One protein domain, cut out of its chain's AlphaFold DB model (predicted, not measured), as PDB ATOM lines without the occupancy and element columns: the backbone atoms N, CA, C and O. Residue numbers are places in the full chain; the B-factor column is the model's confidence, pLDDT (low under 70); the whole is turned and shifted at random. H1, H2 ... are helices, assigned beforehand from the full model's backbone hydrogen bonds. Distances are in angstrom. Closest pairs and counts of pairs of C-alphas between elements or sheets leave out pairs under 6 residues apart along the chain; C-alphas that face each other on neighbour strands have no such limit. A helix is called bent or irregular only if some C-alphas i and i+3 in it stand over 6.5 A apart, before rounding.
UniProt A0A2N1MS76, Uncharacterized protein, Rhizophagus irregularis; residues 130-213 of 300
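What this domain is: This is residues 130 to 213 of the 300 residues of an uncharacterized protein of Rhizophagus irregularis (UniProt A0A2N1MS76). Three helices, H1, H2 and H3, fold back and forth side by side as a zigzag layer with H2 in the middle, and H4 crosses one face of this layer, packing on H2 and H3. H1, the longest helix, makes one side of the layer and H3 the other. The printed part has 84 residues with four named helices, in the order H1 H2 H3 H4, and no named strand; the class is all helix. The whole is compact, with a radius of gyration of the C-alphas of 12.5 A and spans of 37 by 33 by 20 A along its three main axes.

Where its parts are: Find C-alpha 130 at (-7.678, 50.288, 52.073); from there H1, residues 130 to 149, runs 28.9 A to C-alpha 149 at (-7.451, 29.290, 32.150). Next look at residues 156 to 173, which are H2, 26.2 A from first to last C-alpha. H3 holds residues 179 to 190 and measures 16.9 A. H4, residues 198 to 212, covers 20.5 A and ends at C-alpha 212 at (3.195, 33.875, 49.450).

How they stand to each other: Start at Ile 140 of H1: its C-alpha is 6.5 A from that of Tyr 166, the closest pair between H1 and H2. These two touch, H1 with residues 140 to 147 alone, and form a helical hairpin, running opposite ways at a shallow tilt of 34 degrees, only just short of steep. H2 is the hub, touching the three other helices. Move to Tyr 168 and Ser 183, whose C-alphas, 5.4 A apart, are the closest of H2 and H3; this second helical hairpin runs opposite ways at a steep tilt of 42 degrees. Then find Ile 165 and Ala 206, the closest C-alphas of H2 and H4 at 5.3 A. Here residues 161 to 169 of H2 touch residues 202 to 206 of H4, and the lines stand about perpendicular at 85 degrees. H4 touches H3 with residues 198 to 203 alone, about perpendicular at 76 degrees; their closest C-alphas, of Ser 183 and Ala 199, are 4.8 A apart. H1 and H4 are close but not clearly touching, with the C-alphas of Ile 136 and Leu 210 closest at 7.7 A. H1 and H3 are apart. In H1, H2, H3 and H4 every O i to N i+4 pair is within hydrogen-bond range.

The domain as a whole: The two C-alphas farthest apart are those of Gln 131 and Asp 193, at 37.4 A. The printed part has no cut. The link from H2 to H3 is tight, those from H1 to H2 and from H3 to H4 are short, and no link is long. In the B-factor column you will find a mean pLDDT of the printed part of 85.3, with residues 130 to 134 and 174 to 177 under 70.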
ATOM      1  N   GLU A 130      -7.115  50.116  53.424       51.97
ATOM      2  CA  GLU A 130      -7.678  50.288  52.073       51.97
ATOM      3  C   GLU A 130      -6.761  49.745  50.964       51.97
ATOM      4  O   GLU A 130      -7.240  49.092  50.034       51.97
ATOM      5  N   GLN A 131      -5.439  49.950  51.056       50.91
ATOM      6  CA  GLN A 131      -4.500  49.411  50.060       50.91
ATOM      7  C   GLN A 131      -4.397  47.884  50.143       50.91
ATOM      8  O   GLN A 131      -4.344  47.208  49.112       50.91
ATOM      9  N   ASN A 132      -4.429  47.331  51.358       60.72
ATOM     10  CA  ASN A 132      -4.431  45.888  51.569       60.72
ATOM     11  C   ASN A 132      -5.733  45.242  51.069       60.72
ATOM     12  O   ASN A 132      -5.679  44.186  50.435       60.72
ATOM     13  N   GLN A 133      -6.885  45.891  51.255       62.91
ATOM     14  CA  GLN A 133      -8.165  45.396  50.748       62.91
ATOM     15  C   GLN A 133      -8.230  45.415  49.211       62.91
ATOM     16  O   GLN A 133      -8.617  44.415  48.603       62.91
ATOM     17  N   LEU A 134      -7.779  46.498  48.563       59.84
ATOM     18  CA  LEU A 134      -7.711  46.578  47.094       59.84
ATOM     19  C   LEU A 134      -6.781  45.505  46.498       59.84
ATOM     20  O   LEU A 134      -7.099  44.911  45.463       59.84
ATOM     21  N   ASN A 135      -5.672  45.202  47.179       76.62
ATOM     22  CA  ASN A 135      -4.746  44.133  46.801       76.62
ATOM     23  C   ASN A 135      -5.394  42.739  46.930       76.62
ATOM     24  O   ASN A 135      -5.228  41.884  46.057       76.62
ATOM     25  N   ILE A 136      -6.195  42.506  47.976       81.06
ATOM     26  CA  ILE A 136      -6.944  41.252  48.153       81.06
ATOM     27  C   ILE A 136      -7.980  41.067  47.034       81.06
ATOM     28  O   ILE A 136      -8.051  39.983  46.449       81.06
ATOM     29  N   ASP A 137      -8.725  42.110  46.669       85.19
ATOM     30  CA  ASP A 137      -9.724  42.046  45.594       85.19
ATOM     31  C   ASP A 137      -9.093  41.747  44.228       85.19
ATOM     32  O   ASP A 137      -9.609  40.937  43.445       85.19
ATOM     33  N   GLU A 138      -7.958  42.379  43.926       86.94
ATOM     34  CA  GLU A 138      -7.185  42.109  42.714       86.94
ATOM     35  C   GLU A 138      -6.673  40.663  42.690       86.94
ATOM     36  O   GLU A 138      -6.837  39.942  41.701       86.94
ATOM     37  N   ARG A 139      -6.154  40.183  43.821       86.25
ATOM     38  CA  ARG A 139      -5.733  38.791  44.005       86.25
ATOM     39  C   ARG A 139      -6.877  37.801  43.792       86.25
ATOM     40  O   ARG A 139      -6.695  36.803  43.091       86.25
ATOM     41  N   ILE A 140      -8.069  38.073  44.323       89.06
ATOM     42  CA  ILE A 140      -9.258  37.236  44.113       89.06
ATOM     43  C   ILE A 140      -9.644  37.198  42.624       89.06
ATOM     44  O   ILE A 140      -9.983  36.127  42.104       89.06
ATOM     45  N   LYS A 141      -9.569  38.334  41.912       90.38
ATOM     46  CA  LYS A 141      -9.813  38.399  40.457       90.38
ATOM     47  C   LYS A 141      -8.794  37.568  39.675       90.38
ATOM     48  O   LYS A 141      -9.202  36.780  38.821       90.38
ATOM     49  N   ASN A 142      -7.511  37.674  40.013       90.12
ATOM     50  CA  ASN A 142      -6.438  36.904  39.379       90.12
ATOM     51  C   ASN A 142      -6.616  35.399  39.605       90.12
ATOM     52  O   ASN A 142      -6.563  34.618  38.657       90.12
ATOM     53  N   LEU A 143      -6.938  34.983  40.831       90.50
ATOM     54  CA  LEU A 143      -7.184  33.576  41.152       90.50
ATOM     55  C   LEU A 143      -8.420  33.023  40.419       90.50
ATOM     56  O   LEU A 143      -8.439  31.865  39.999       90.50
ATOM     57  N   LYS A 144      -9.445  33.853  40.189       92.31
ATOM     58  CA  LYS A 144     -10.604  33.490  39.360       92.31
ATOM     59  C   LYS A 144     -10.234  33.303  37.885       92.31
ATOM     60  O   LYS A 144     -10.767  32.389  37.256       92.31
ATOM     61  N   ALA A 145      -9.377  34.163  37.332       91.56
ATOM     62  CA  ALA A 145      -8.884  34.028  35.961       91.56
ATOM     63  C   ALA A 145      -8.033  32.757  35.812       91.56
ATOM     64  O   ALA A 145      -8.306  31.932  34.941       91.56
ATOM     65  N   GLU A 146      -7.117  32.523  36.753       89.88
ATOM     66  CA  GLU A 146      -6.256  31.341  36.784       89.88
ATOM     67  C   GLU A 146      -7.067  30.036  36.830       89.88
ATOM     68  O   GLU A 146      -6.796  29.102  36.077       89.88
ATOM     69  N   LEU A 147      -8.123  29.980  37.653       91.31
ATOM     70  CA  LEU A 147      -9.021  28.822  37.717       91.31
ATOM     71  C   LEU A 147      -9.752  28.544  36.392       91.31
ATOM     72  O   LEU A 147     -10.082  27.389  36.127       91.31
ATOM     73  N   ARG A 148     -10.017  29.569  35.569       89.00
ATOM     74  CA  ARG A 148     -10.650  29.406  34.248       89.00
ATOM     75  C   ARG A 148      -9.651  28.946  33.194       89.00
ATOM     76  O   ARG A 148      -9.971  28.062  32.406       89.00
ATOM     77  N   GLU A 149      -8.463  29.536  33.181       89.75
ATOM     78  CA  GLU A 149      -7.451  29.290  32.150       89.75
ATOM     79  C   GLU A 149      -6.697  27.975  32.380       89.75
ATOM     80  O   GLU A 149      -6.497  27.190  31.455       89.75
ATOM     81  N   GLN A 150      -6.328  27.685  33.629       85.69
ATOM     82  CA  GLN A 150      -5.475  26.549  33.979       85.69
ATOM     83  C   GLN A 150      -6.255  25.293  34.377       85.69
ATOM     84  O   GLN A 150      -5.664  24.339  34.884       85.69
ATOM     85  N   GLN A 151      -7.569  25.241  34.130       81.81
ATOM     86  CA  GLN A 151      -8.405  24.102  34.525       81.81
ATOM     87  C   GLN A 151      -7.881  22.760  33.981       81.81
ATOM     88  O   GLN A 151      -8.000  21.738  34.649       81.81
ATOM     89  N   LYS A 152      -7.286  22.761  32.780       84.44
ATOM     90  CA  LYS A 152      -6.719  21.559  32.142       84.44
ATOM     91  C   LYS A 152      -5.290  21.226  32.589       84.44
ATOM     92  O   LYS A 152      -4.841  20.114  32.346       84.44
ATOM     93  N   ILE A 153      -4.578  22.185  33.181       89.44
ATOM     94  CA  ILE A 153      -3.158  22.061  33.553       89.44
ATOM     95  C   ILE A 153      -3.029  21.636  35.020       89.44
ATOM     96  O   ILE A 153      -2.171  20.827  35.362       89.44
ATOM     97  N   LEU A 154      -3.886  22.179  35.888       86.94
ATOM     98  CA  LEU A 154      -3.856  21.927  37.324       86.94
ATOM     99  C   LEU A 154      -4.226  20.480  37.648       86.94
ATOM    100  O   LEU A 154      -5.185  19.922  37.112       86.94
ATOM    101  N   THR A 155      -3.526  19.898  38.622       88.69
ATOM    102  CA  THR A 155      -3.980  18.636  39.204       88.69
ATOM    103  C   THR A 155      -5.326  18.841  39.904       88.69
ATOM    104  O   THR A 155      -5.608  19.912  40.447       88.69
ATOM    105  N   VAL A 156      -6.154  17.792  39.968       88.44
ATOM    106  CA  VAL A 156      -7.467  17.836  40.646       88.44
ATOM    107  C   VAL A 156      -7.342  18.381  42.074       88.44
ATOM    108  O   VAL A 156      -8.170  19.170  42.531       88.44
ATOM    109  N   THR A 157      -6.271  18.006  42.781       88.50
ATOM    110  CA  THR A 157      -6.034  18.453  44.158       88.50
ATOM    111  C   THR A 157      -5.679  19.936  44.254       88.50
ATOM    112  O   THR A 157      -6.179  20.618  45.148       88.50
ATOM    113  N   GLU A 158      -4.850  20.454  43.345       90.62
ATOM    114  CA  GLU A 158      -4.478  21.871  43.309       90.62
ATOM    115  C   GLU A 158      -5.664  22.731  42.900       90.62
ATOM    116  O   GLU A 158      -5.941  23.731  43.563       90.62
ATOM    117  N   TYR A 159      -6.413  22.304  41.881       92.38
ATOM    118  CA  TYR A 159      -7.637  22.971  41.456       92.38
ATOM    119  C   TYR A 159      -8.640  23.068  42.612       92.38
ATOM    120  O   TYR A 159      -9.125  24.155  42.922       92.38
ATOM    121  N   ASN A 160      -8.890  21.964  43.324       91.94
ATOM    122  CA  ASN A 160      -9.804  21.957  44.467       91.94
ATOM    123  C   ASN A 160      -9.319  22.856  45.615       91.94
ATOM    124  O   ASN A 160     -10.135  23.536  46.237       91.94
ATOM    125  N   LYS A 161      -8.007  22.907  45.888       92.44
ATOM    126  CA  LYS A 161      -7.431  23.824  46.887       92.44
ATOM    127  C   LYS A 161      -7.607  25.286  46.482       92.44
ATOM    128  O   LYS A 161      -8.119  26.063  47.281       92.44
ATOM    129  N   LYS A 162      -7.241  25.656  45.249       93.56
ATOM    130  CA  LYS A 162      -7.401  27.027  44.731       93.56
ATOM    131  C   LYS A 162      -8.872  27.442  44.712       93.56
ATOM    132  O   LYS A 162      -9.211  28.510  45.210       93.56
ATOM    133  N   ARG A 163      -9.768  26.566  44.250       93.88
ATOM    134  CA  ARG A 163     -11.220  26.793  44.286       93.88
ATOM    135  C   ARG A 163     -11.729  26.991  45.717       93.88
ATOM    136  O   ARG A 163     -12.595  27.829  45.937       93.88
ATOM    137  N   ALA A 164     -11.182  26.269  46.694       94.00
ATOM    138  CA  ALA A 164     -11.569  26.424  48.096       94.00
ATOM    139  C   ALA A 164     -11.113  27.744  48.701       94.00
ATOM    140  O   ALA A 164     -11.875  28.347  49.452       94.00
ATOM    141  N   ILE A 165      -9.922  28.214  48.331       93.62
ATOM    142  CA  ILE A 165      -9.443  29.547  48.698       93.62
ATOM    143  C   ILE A 165     -10.356  30.613  48.084       93.62
ATOM    144  O   ILE A 165     -10.842  31.468  48.817       93.62
ATOM    145  N   TYR A 166     -10.672  30.518  46.787       93.75
ATOM    146  CA  TYR A 166     -11.581  31.450  46.107       93.75
ATOM    147  C   TYR A 166     -12.928  31.590  46.823       93.75
ATOM    148  O   TYR A 166     -13.363  32.683  47.174       93.75
ATOM    149  N   GLU A 167     -13.591  30.455  47.046       92.50
ATOM    150  CA  GLU A 167     -14.924  30.394  47.642       92.50
ATOM    151  C   GLU A 167     -14.914  30.824  49.116       92.50
ATOM    152  O   GLU A 167     -15.920  31.332  49.616       92.50
ATOM    153  N   TYR A 168     -13.794  30.627  49.814       92.44
ATOM    154  CA  TYR A 168     -13.595  31.115  51.173       92.44
ATOM    155  C   TYR A 168     -13.438  32.636  51.215       92.44
ATOM    156  O   TYR A 168     -14.176  33.273  51.962       92.44
ATOM    157  N   LEU A 169     -12.536  33.201  50.404       90.25
ATOM    158  CA  LEU A 169     -12.272  34.642  50.360       90.25
ATOM    159  C   LEU A 169     -13.531  35.419  49.958       90.25
ATOM    160  O   LEU A 169     -13.977  36.279  50.704       90.25
ATOM    161  N   LYS A 170     -14.221  34.981  48.899       89.56
ATOM    162  CA  LYS A 170     -15.493  35.582  48.471       89.56
ATOM    163  C   LYS A 170     -16.554  35.622  49.585       89.56
ATOM    164  O   LYS A 170     -17.344  36.554  49.668       89.56
ATOM    165  N   ARG A 171     -16.600  34.598  50.448       87.81
ATOM    166  CA  ARG A 171     -17.554  34.522  51.573       87.81
ATOM    167  C   ARG A 171     -17.135  35.332  52.793       87.81
ATOM    168  O   ARG A 171     -17.979  35.528  53.668       87.81
ATOM    169  N   LEU A 172     -15.864  35.715  52.898       84.19
ATOM    170  CA  LEU A 172     -15.419  36.656  53.921       84.19
ATOM    171  C   LEU A 172     -15.905  38.068  53.589       84.19
ATOM    172  O   LEU A 172     -16.373  38.750  54.498       84.19
ATOM    173  N   ASP A 173     -15.883  38.441  52.307       70.69
ATOM    174  CA  ASP A 173     -16.302  39.770  51.842       70.69
ATOM    175  C   ASP A 173     -17.831  39.973  51.951       70.69
ATOM    176  O   ASP A 173     -18.316  41.063  52.241       70.69
ATOM    177  N   GLU A 174     -18.624  38.907  51.781       67.00
ATOM    178  CA  GLU A 174     -20.099  38.950  51.743       67.00
ATOM    179  C   GLU A 174     -20.785  38.976  53.139       67.00
ATOM    180  O   GLU A 174     -21.658  38.157  53.423       67.00
ATOM    181  N   ASN A 175     -20.471  39.952  54.000       57.94
ATOM    182  CA  ASN A 175     -21.071  40.198  55.333       57.94
ATOM    183  C   ASN A 175     -20.638  39.255  56.467       57.94
ATOM    184  O   ASN A 175     -21.331  38.279  56.772       57.94
ATOM    185  N   GLY A 176     -19.586  39.626  57.207       59.06
ATOM    186  CA  GLY A 176     -19.446  39.371  58.656       59.06
ATOM    187  C   GLY A 176     -19.511  37.911  59.131       59.06
ATOM    188  O   GLY A 176     -19.605  37.637  60.330       59.06
ATOM    189  N   LYS A 177     -19.487  36.937  58.217       65.50
ATOM    190  CA  LYS A 177     -19.486  35.518  58.557       65.50
ATOM    191  C   LYS A 177     -18.113  35.208  59.131       65.50
ATOM    192  O   LYS A 177     -17.120  35.214  58.413       65.50
ATOM    193  N   GLY A 178     -18.057  34.896  60.425       80.94
ATOM    194  CA  GLY A 178     -16.797  34.537  61.078       80.94
ATOM    195  C   GLY A 178     -16.013  33.488  60.276       80.94
ATOM    196  O   GLY A 178     -16.608  32.561  59.716       80.94
ATOM    197  N   LYS A 179     -14.678  33.618  60.244       87.31
ATOM    198  CA  LYS A 179     -13.735  32.830  59.416       87.31
ATOM    199  C   LYS A 179     -14.054  31.324  59.373       87.31
ATOM    200  O   LYS A 179     -13.977  30.670  58.330       87.31
ATOM    201  N   MET A 180     -14.492  30.762  60.499       89.50
ATOM    202  CA  MET A 180     -14.866  29.351  60.619       89.50
ATOM    203  C   MET A 180     -16.145  28.960  59.858       89.50
ATOM    204  O   MET A 180     -16.238  27.849  59.343       89.50
ATOM    205  N   LYS A 181     -17.147  29.838  59.784       89.06
ATOM    206  CA  LYS A 181     -18.401  29.565  59.069       89.06
ATOM    207  C   LYS A 181     -18.180  29.610  57.557       89.06
ATOM    208  O   LYS A 181     -18.538  28.655  56.874       89.06
ATOM    209  N   ALA A 182     -17.508  30.654  57.068       90.88
ATOM    210  CA  ALA A 182     -17.166  30.802  55.652       90.88
ATOM    211  C   ALA A 182     -16.349  29.606  55.131       90.88
ATOM    212  O   ALA A 182     -16.673  29.023  54.099       90.88
ATOM    213  N   SER A 183     -15.337  29.174  55.890       90.69
ATOM    214  CA  SER A 183     -14.499  28.025  55.514       90.69
ATOM    215  C   SER A 183     -15.240  26.686  55.535       90.69
ATOM    216  O   SER A 183     -14.970  25.836  54.689       90.69
ATOM    217  N   LYS A 184     -16.200  26.482  56.447       91.31
ATOM    218  CA  LYS A 184     -17.068  25.290  56.434       91.31
ATOM    219  C   LYS A 184     -17.989  25.262  55.215       91.31
ATOM    220  O   LYS A 184     -18.091  24.221  54.575       91.31
ATOM    221  N   GLU A 185     -18.619  26.389  54.885       90.94
ATOM    222  CA  GLU A 185     -19.483  26.513  53.700       90.94
ATOM    223  C   GLU A 185     -18.681  26.268  52.409       90.94
ATOM    224  O   GLU A 185     -19.110  25.498  51.551       90.94
ATOM    225  N   ALA A 186     -17.478  26.844  52.301       91.69
ATOM    226  CA  ALA A 186     -16.575  26.606  51.175       91.69
ATOM    227  C   ALA A 186     -16.142  25.133  51.077       91.69
ATOM    228  O   ALA A 186     -16.122  24.560  49.988       91.69
ATOM    229  N   ALA A 187     -15.837  24.490  52.211       92.31
ATOM    230  CA  ALA A 187     -15.455  23.083  52.231       92.31
ATOM    231  C   ALA A 187     -16.587  22.168  51.738       92.31
ATOM    232  O   ALA A 187     -16.342  21.286  50.920       92.31
ATOM    233  N   GLN A 188     -17.817  22.406  52.199       91.38
ATOM    234  CA  GLN A 188     -19.000  21.637  51.799       91.38
ATOM    235  C   GLN A 188     -19.347  21.803  50.316       91.38
ATOM    236  O   GLN A 188     -19.865  20.879  49.701       91.38
ATOM    237  N   LEU A 189     -19.056  22.968  49.729       90.62
ATOM    238  CA  LEU A 189     -19.318  23.228  48.313       90.62
ATOM    239  C   LEU A 189     -18.382  22.448  47.373       90.62
ATOM    240  O   LEU A 189     -18.729  22.179  46.223       90.62
ATOM    241  N   ILE A 190     -17.164  22.152  47.824       90.88
ATOM    242  CA  ILE A 190     -16.083  21.668  46.954       90.88
ATOM    243  C   ILE A 190     -15.759  20.204  47.215       90.88
ATOM    244  O   ILE A 190     -15.457  19.474  46.273       90.88
ATOM    245  N   PHE A 191     -15.814  19.771  48.472       89.38
ATOM    246  CA  PHE A 191     -15.456  18.417  48.873       89.38
ATOM    247  C   PHE A 191     -16.722  17.620  49.197       89.38
ATOM    248  O   PHE A 191     -17.498  18.023  50.060       89.38
ATOM    249  N   ILE A 192     -16.898  16.483  48.514       82.94
ATOM    250  CA  ILE A 192     -18.074  15.602  48.636       82.94
ATOM    251  C   ILE A 192     -18.209  15.065  50.071       82.94
ATOM    252  O   ILE A 192     -19.296  15.122  50.637       82.94
ATOM    253  N   ASP A 193     -17.091  14.666  50.688       77.00
ATOM    254  CA  ASP A 193     -17.015  14.278  52.098       77.00
ATOM    255  C   ASP A 193     -16.059  15.211  52.850       77.00
ATOM    256  O   ASP A 193     -14.829  15.082  52.843       77.00
ATOM    257  N   CYS A 194     -16.635  16.230  53.484       70.12
ATOM    258  CA  CYS A 194     -15.865  17.213  54.227       70.12
ATOM    259  C   CYS A 194     -15.478  16.672  55.611       70.12
ATOM    260  O   CYS A 194     -16.263  16.723  56.560       70.12
ATOM    261  N   ALA A 195     -14.223  16.246  55.757       74.75
ATOM    262  CA  ALA A 195     -13.631  15.981  57.064       74.75
ATOM    263  C   ALA A 195     -13.722  17.225  57.984       74.75
ATOM    264  O   ALA A 195     -13.600  18.362  57.509       74.75
ATOM    265  N   PRO A 196     -13.894  17.052  59.309       73.88
ATOM    266  CA  PRO A 196     -14.106  18.166  60.241       73.88
ATOM    267  C   PRO A 196     -12.939  19.166  60.285       73.88
ATOM    268  O   PRO A 196     -13.132  20.332  60.627       73.88
ATOM    269  N   ASN A 197     -11.733  18.732  59.912       84.56
ATOM    270  CA  ASN A 197     -10.523  19.554  59.865       84.56
ATOM    271  C   ASN A 197     -10.352  20.344  58.554       84.56
ATOM    272  O   ASN A 197      -9.542  21.270  58.519       84.56
ATOM    273  N   ARG A 198     -11.124  20.049  57.499       89.06
ATOM    274  CA  ARG A 198     -10.938  20.656  56.172       89.06
ATOM    275  C   ARG A 198     -11.130  22.171  56.190       89.06
ATOM    276  O   ARG A 198     -10.367  22.881  55.546       89.06
ATOM    277  N   ALA A 199     -12.081  22.672  56.975       90.88
ATOM    278  CA  ALA A 199     -12.297  24.110  57.144       90.88
ATOM    279  C   ALA A 199     -11.048  24.826  57.695       90.88
ATOM    280  O   ALA A 199     -10.697  25.908  57.229       90.88
ATOM    281  N   ARG A 200     -10.329  24.198  58.639       90.94
ATOM    282  CA  ARG A 200      -9.059  24.730  59.160       90.94
ATOM    283  C   ARG A 200      -7.960  24.683  58.103       90.94
ATOM    284  O   ARG A 200      -7.213  25.643  57.969       90.94
ATOM    285  N   SER A 201      -7.894  23.605  57.320       91.50
ATOM    286  CA  SER A 201      -6.952  23.514  56.199       91.50
ATOM    287  C   SER A 201      -7.184  24.616  55.167       91.50
ATOM    288  O   SER A 201      -6.215  25.206  54.712       91.50
ATOM    289  N   ILE A 202      -8.440  24.937  54.839       93.06
ATOM    290  CA  ILE A 202      -8.777  26.023  53.905       93.06
ATOM    291  C   ILE A 202      -8.323  27.379  54.446       93.06
ATOM    292  O   ILE A 202      -7.722  28.139  53.698       93.06
ATOM    293  N   GLN A 203      -8.546  27.660  55.735       92.62
ATOM    294  CA  GLN A 203      -8.048  28.894  56.359       92.62
ATOM    295  C   GLN A 203      -6.521  28.985  56.284       92.62
ATOM    296  O   GLN A 203      -5.985  30.009  55.878       92.62
ATOM    297  N   TYR A 204      -5.821  27.894  56.607       92.19
ATOM    298  CA  TYR A 204      -4.366  27.832  56.486       92.19
ATOM    299  C   TYR A 204      -3.900  28.059  55.042       92.19
ATOM    300  O   TYR A 204      -2.999  28.857  54.809       92.19
ATOM    301  N   TRP A 205      -4.528  27.399  54.065       93.94
ATOM    302  CA  TRP A 205      -4.189  27.577  52.653       93.94
ATOM    303  C   TRP A 205      -4.437  29.006  52.177       93.94
ATOM    304  O   TRP A 205      -3.615  29.529  51.436       93.94
ATOM    305  N   ALA A 206      -5.533  29.632  52.610       92.44
ATOM    306  CA  ALA A 206      -5.863  31.005  52.253       92.44
ATOM    307  C   ALA A 206      -4.856  31.997  52.843       92.44
ATOM    308  O   ALA A 206      -4.302  32.794  52.095       92.44
ATOM    309  N   ASN A 207      -4.545  31.896  54.138       91.19
ATOM    310  CA  ASN A 207      -3.543  32.752  54.780       91.19
ATOM    311  C   ASN A 207      -2.165  32.587  54.124       91.19
ATOM    312  O   ASN A 207      -1.514  33.569  53.781       91.19
ATOM    313  N   PHE A 208      -1.747  31.339  53.890       91.31
ATOM    314  CA  PHE A 208      -0.473  31.048  53.239       91.31
ATOM    315  C   PHE A 208      -0.423  31.610  51.811       91.31
ATOM    316  O   PHE A 208       0.599  32.156  51.400       91.31
ATOM    317  N   TRP A 209      -1.524  31.507  51.064       91.75
ATOM    318  CA  TRP A 209      -1.625  32.035  49.706       91.75
ATOM    319  C   TRP A 209      -1.632  33.568  49.674       91.75
ATOM    320  O   TRP A 209      -0.942  34.148  48.844       91.75
ATOM    321  N   LEU A 210      -2.324  34.231  50.605       89.00
ATOM    322  CA  LEU A 210      -2.294  35.693  50.738       89.00
ATOM    323  C   LEU A 210      -0.892  36.216  51.087       89.00
ATOM    324  O   LEU A 210      -0.511  37.301  50.658       89.00
ATOM    325  N   GLN A 211      -0.093  35.449  51.824       86.88
ATOM    326  CA  GLN A 211       1.282  35.839  52.142       86.88
ATOM    327  C   GLN A 211       2.253  35.559  50.986       86.88
ATOM    328  O   GLN A 211       3.082  36.402  50.665       86.88
ATOM    329  N   ASN A 212       2.144  34.395  50.336       85.81
ATOM    330  CA  ASN A 212       3.195  33.875  49.450       85.81
ATOM    331  C   ASN A 212       2.796  33.778  47.965       85.81
ATOM    332  O   ASN A 212       3.620  33.403  47.138       85.81
ATOM    333  N   ASN A 213       1.542  34.068  47.599       86.12
ATOM    334  CA  ASN A 213       0.985  33.915  46.243       86.12
ATOM    335  C   ASN A 213       1.067  32.493  45.643       86.12
ATOM    336  O   ASN A 213       0.881  32.310  44.442       86.12
TER     337      ASN A 213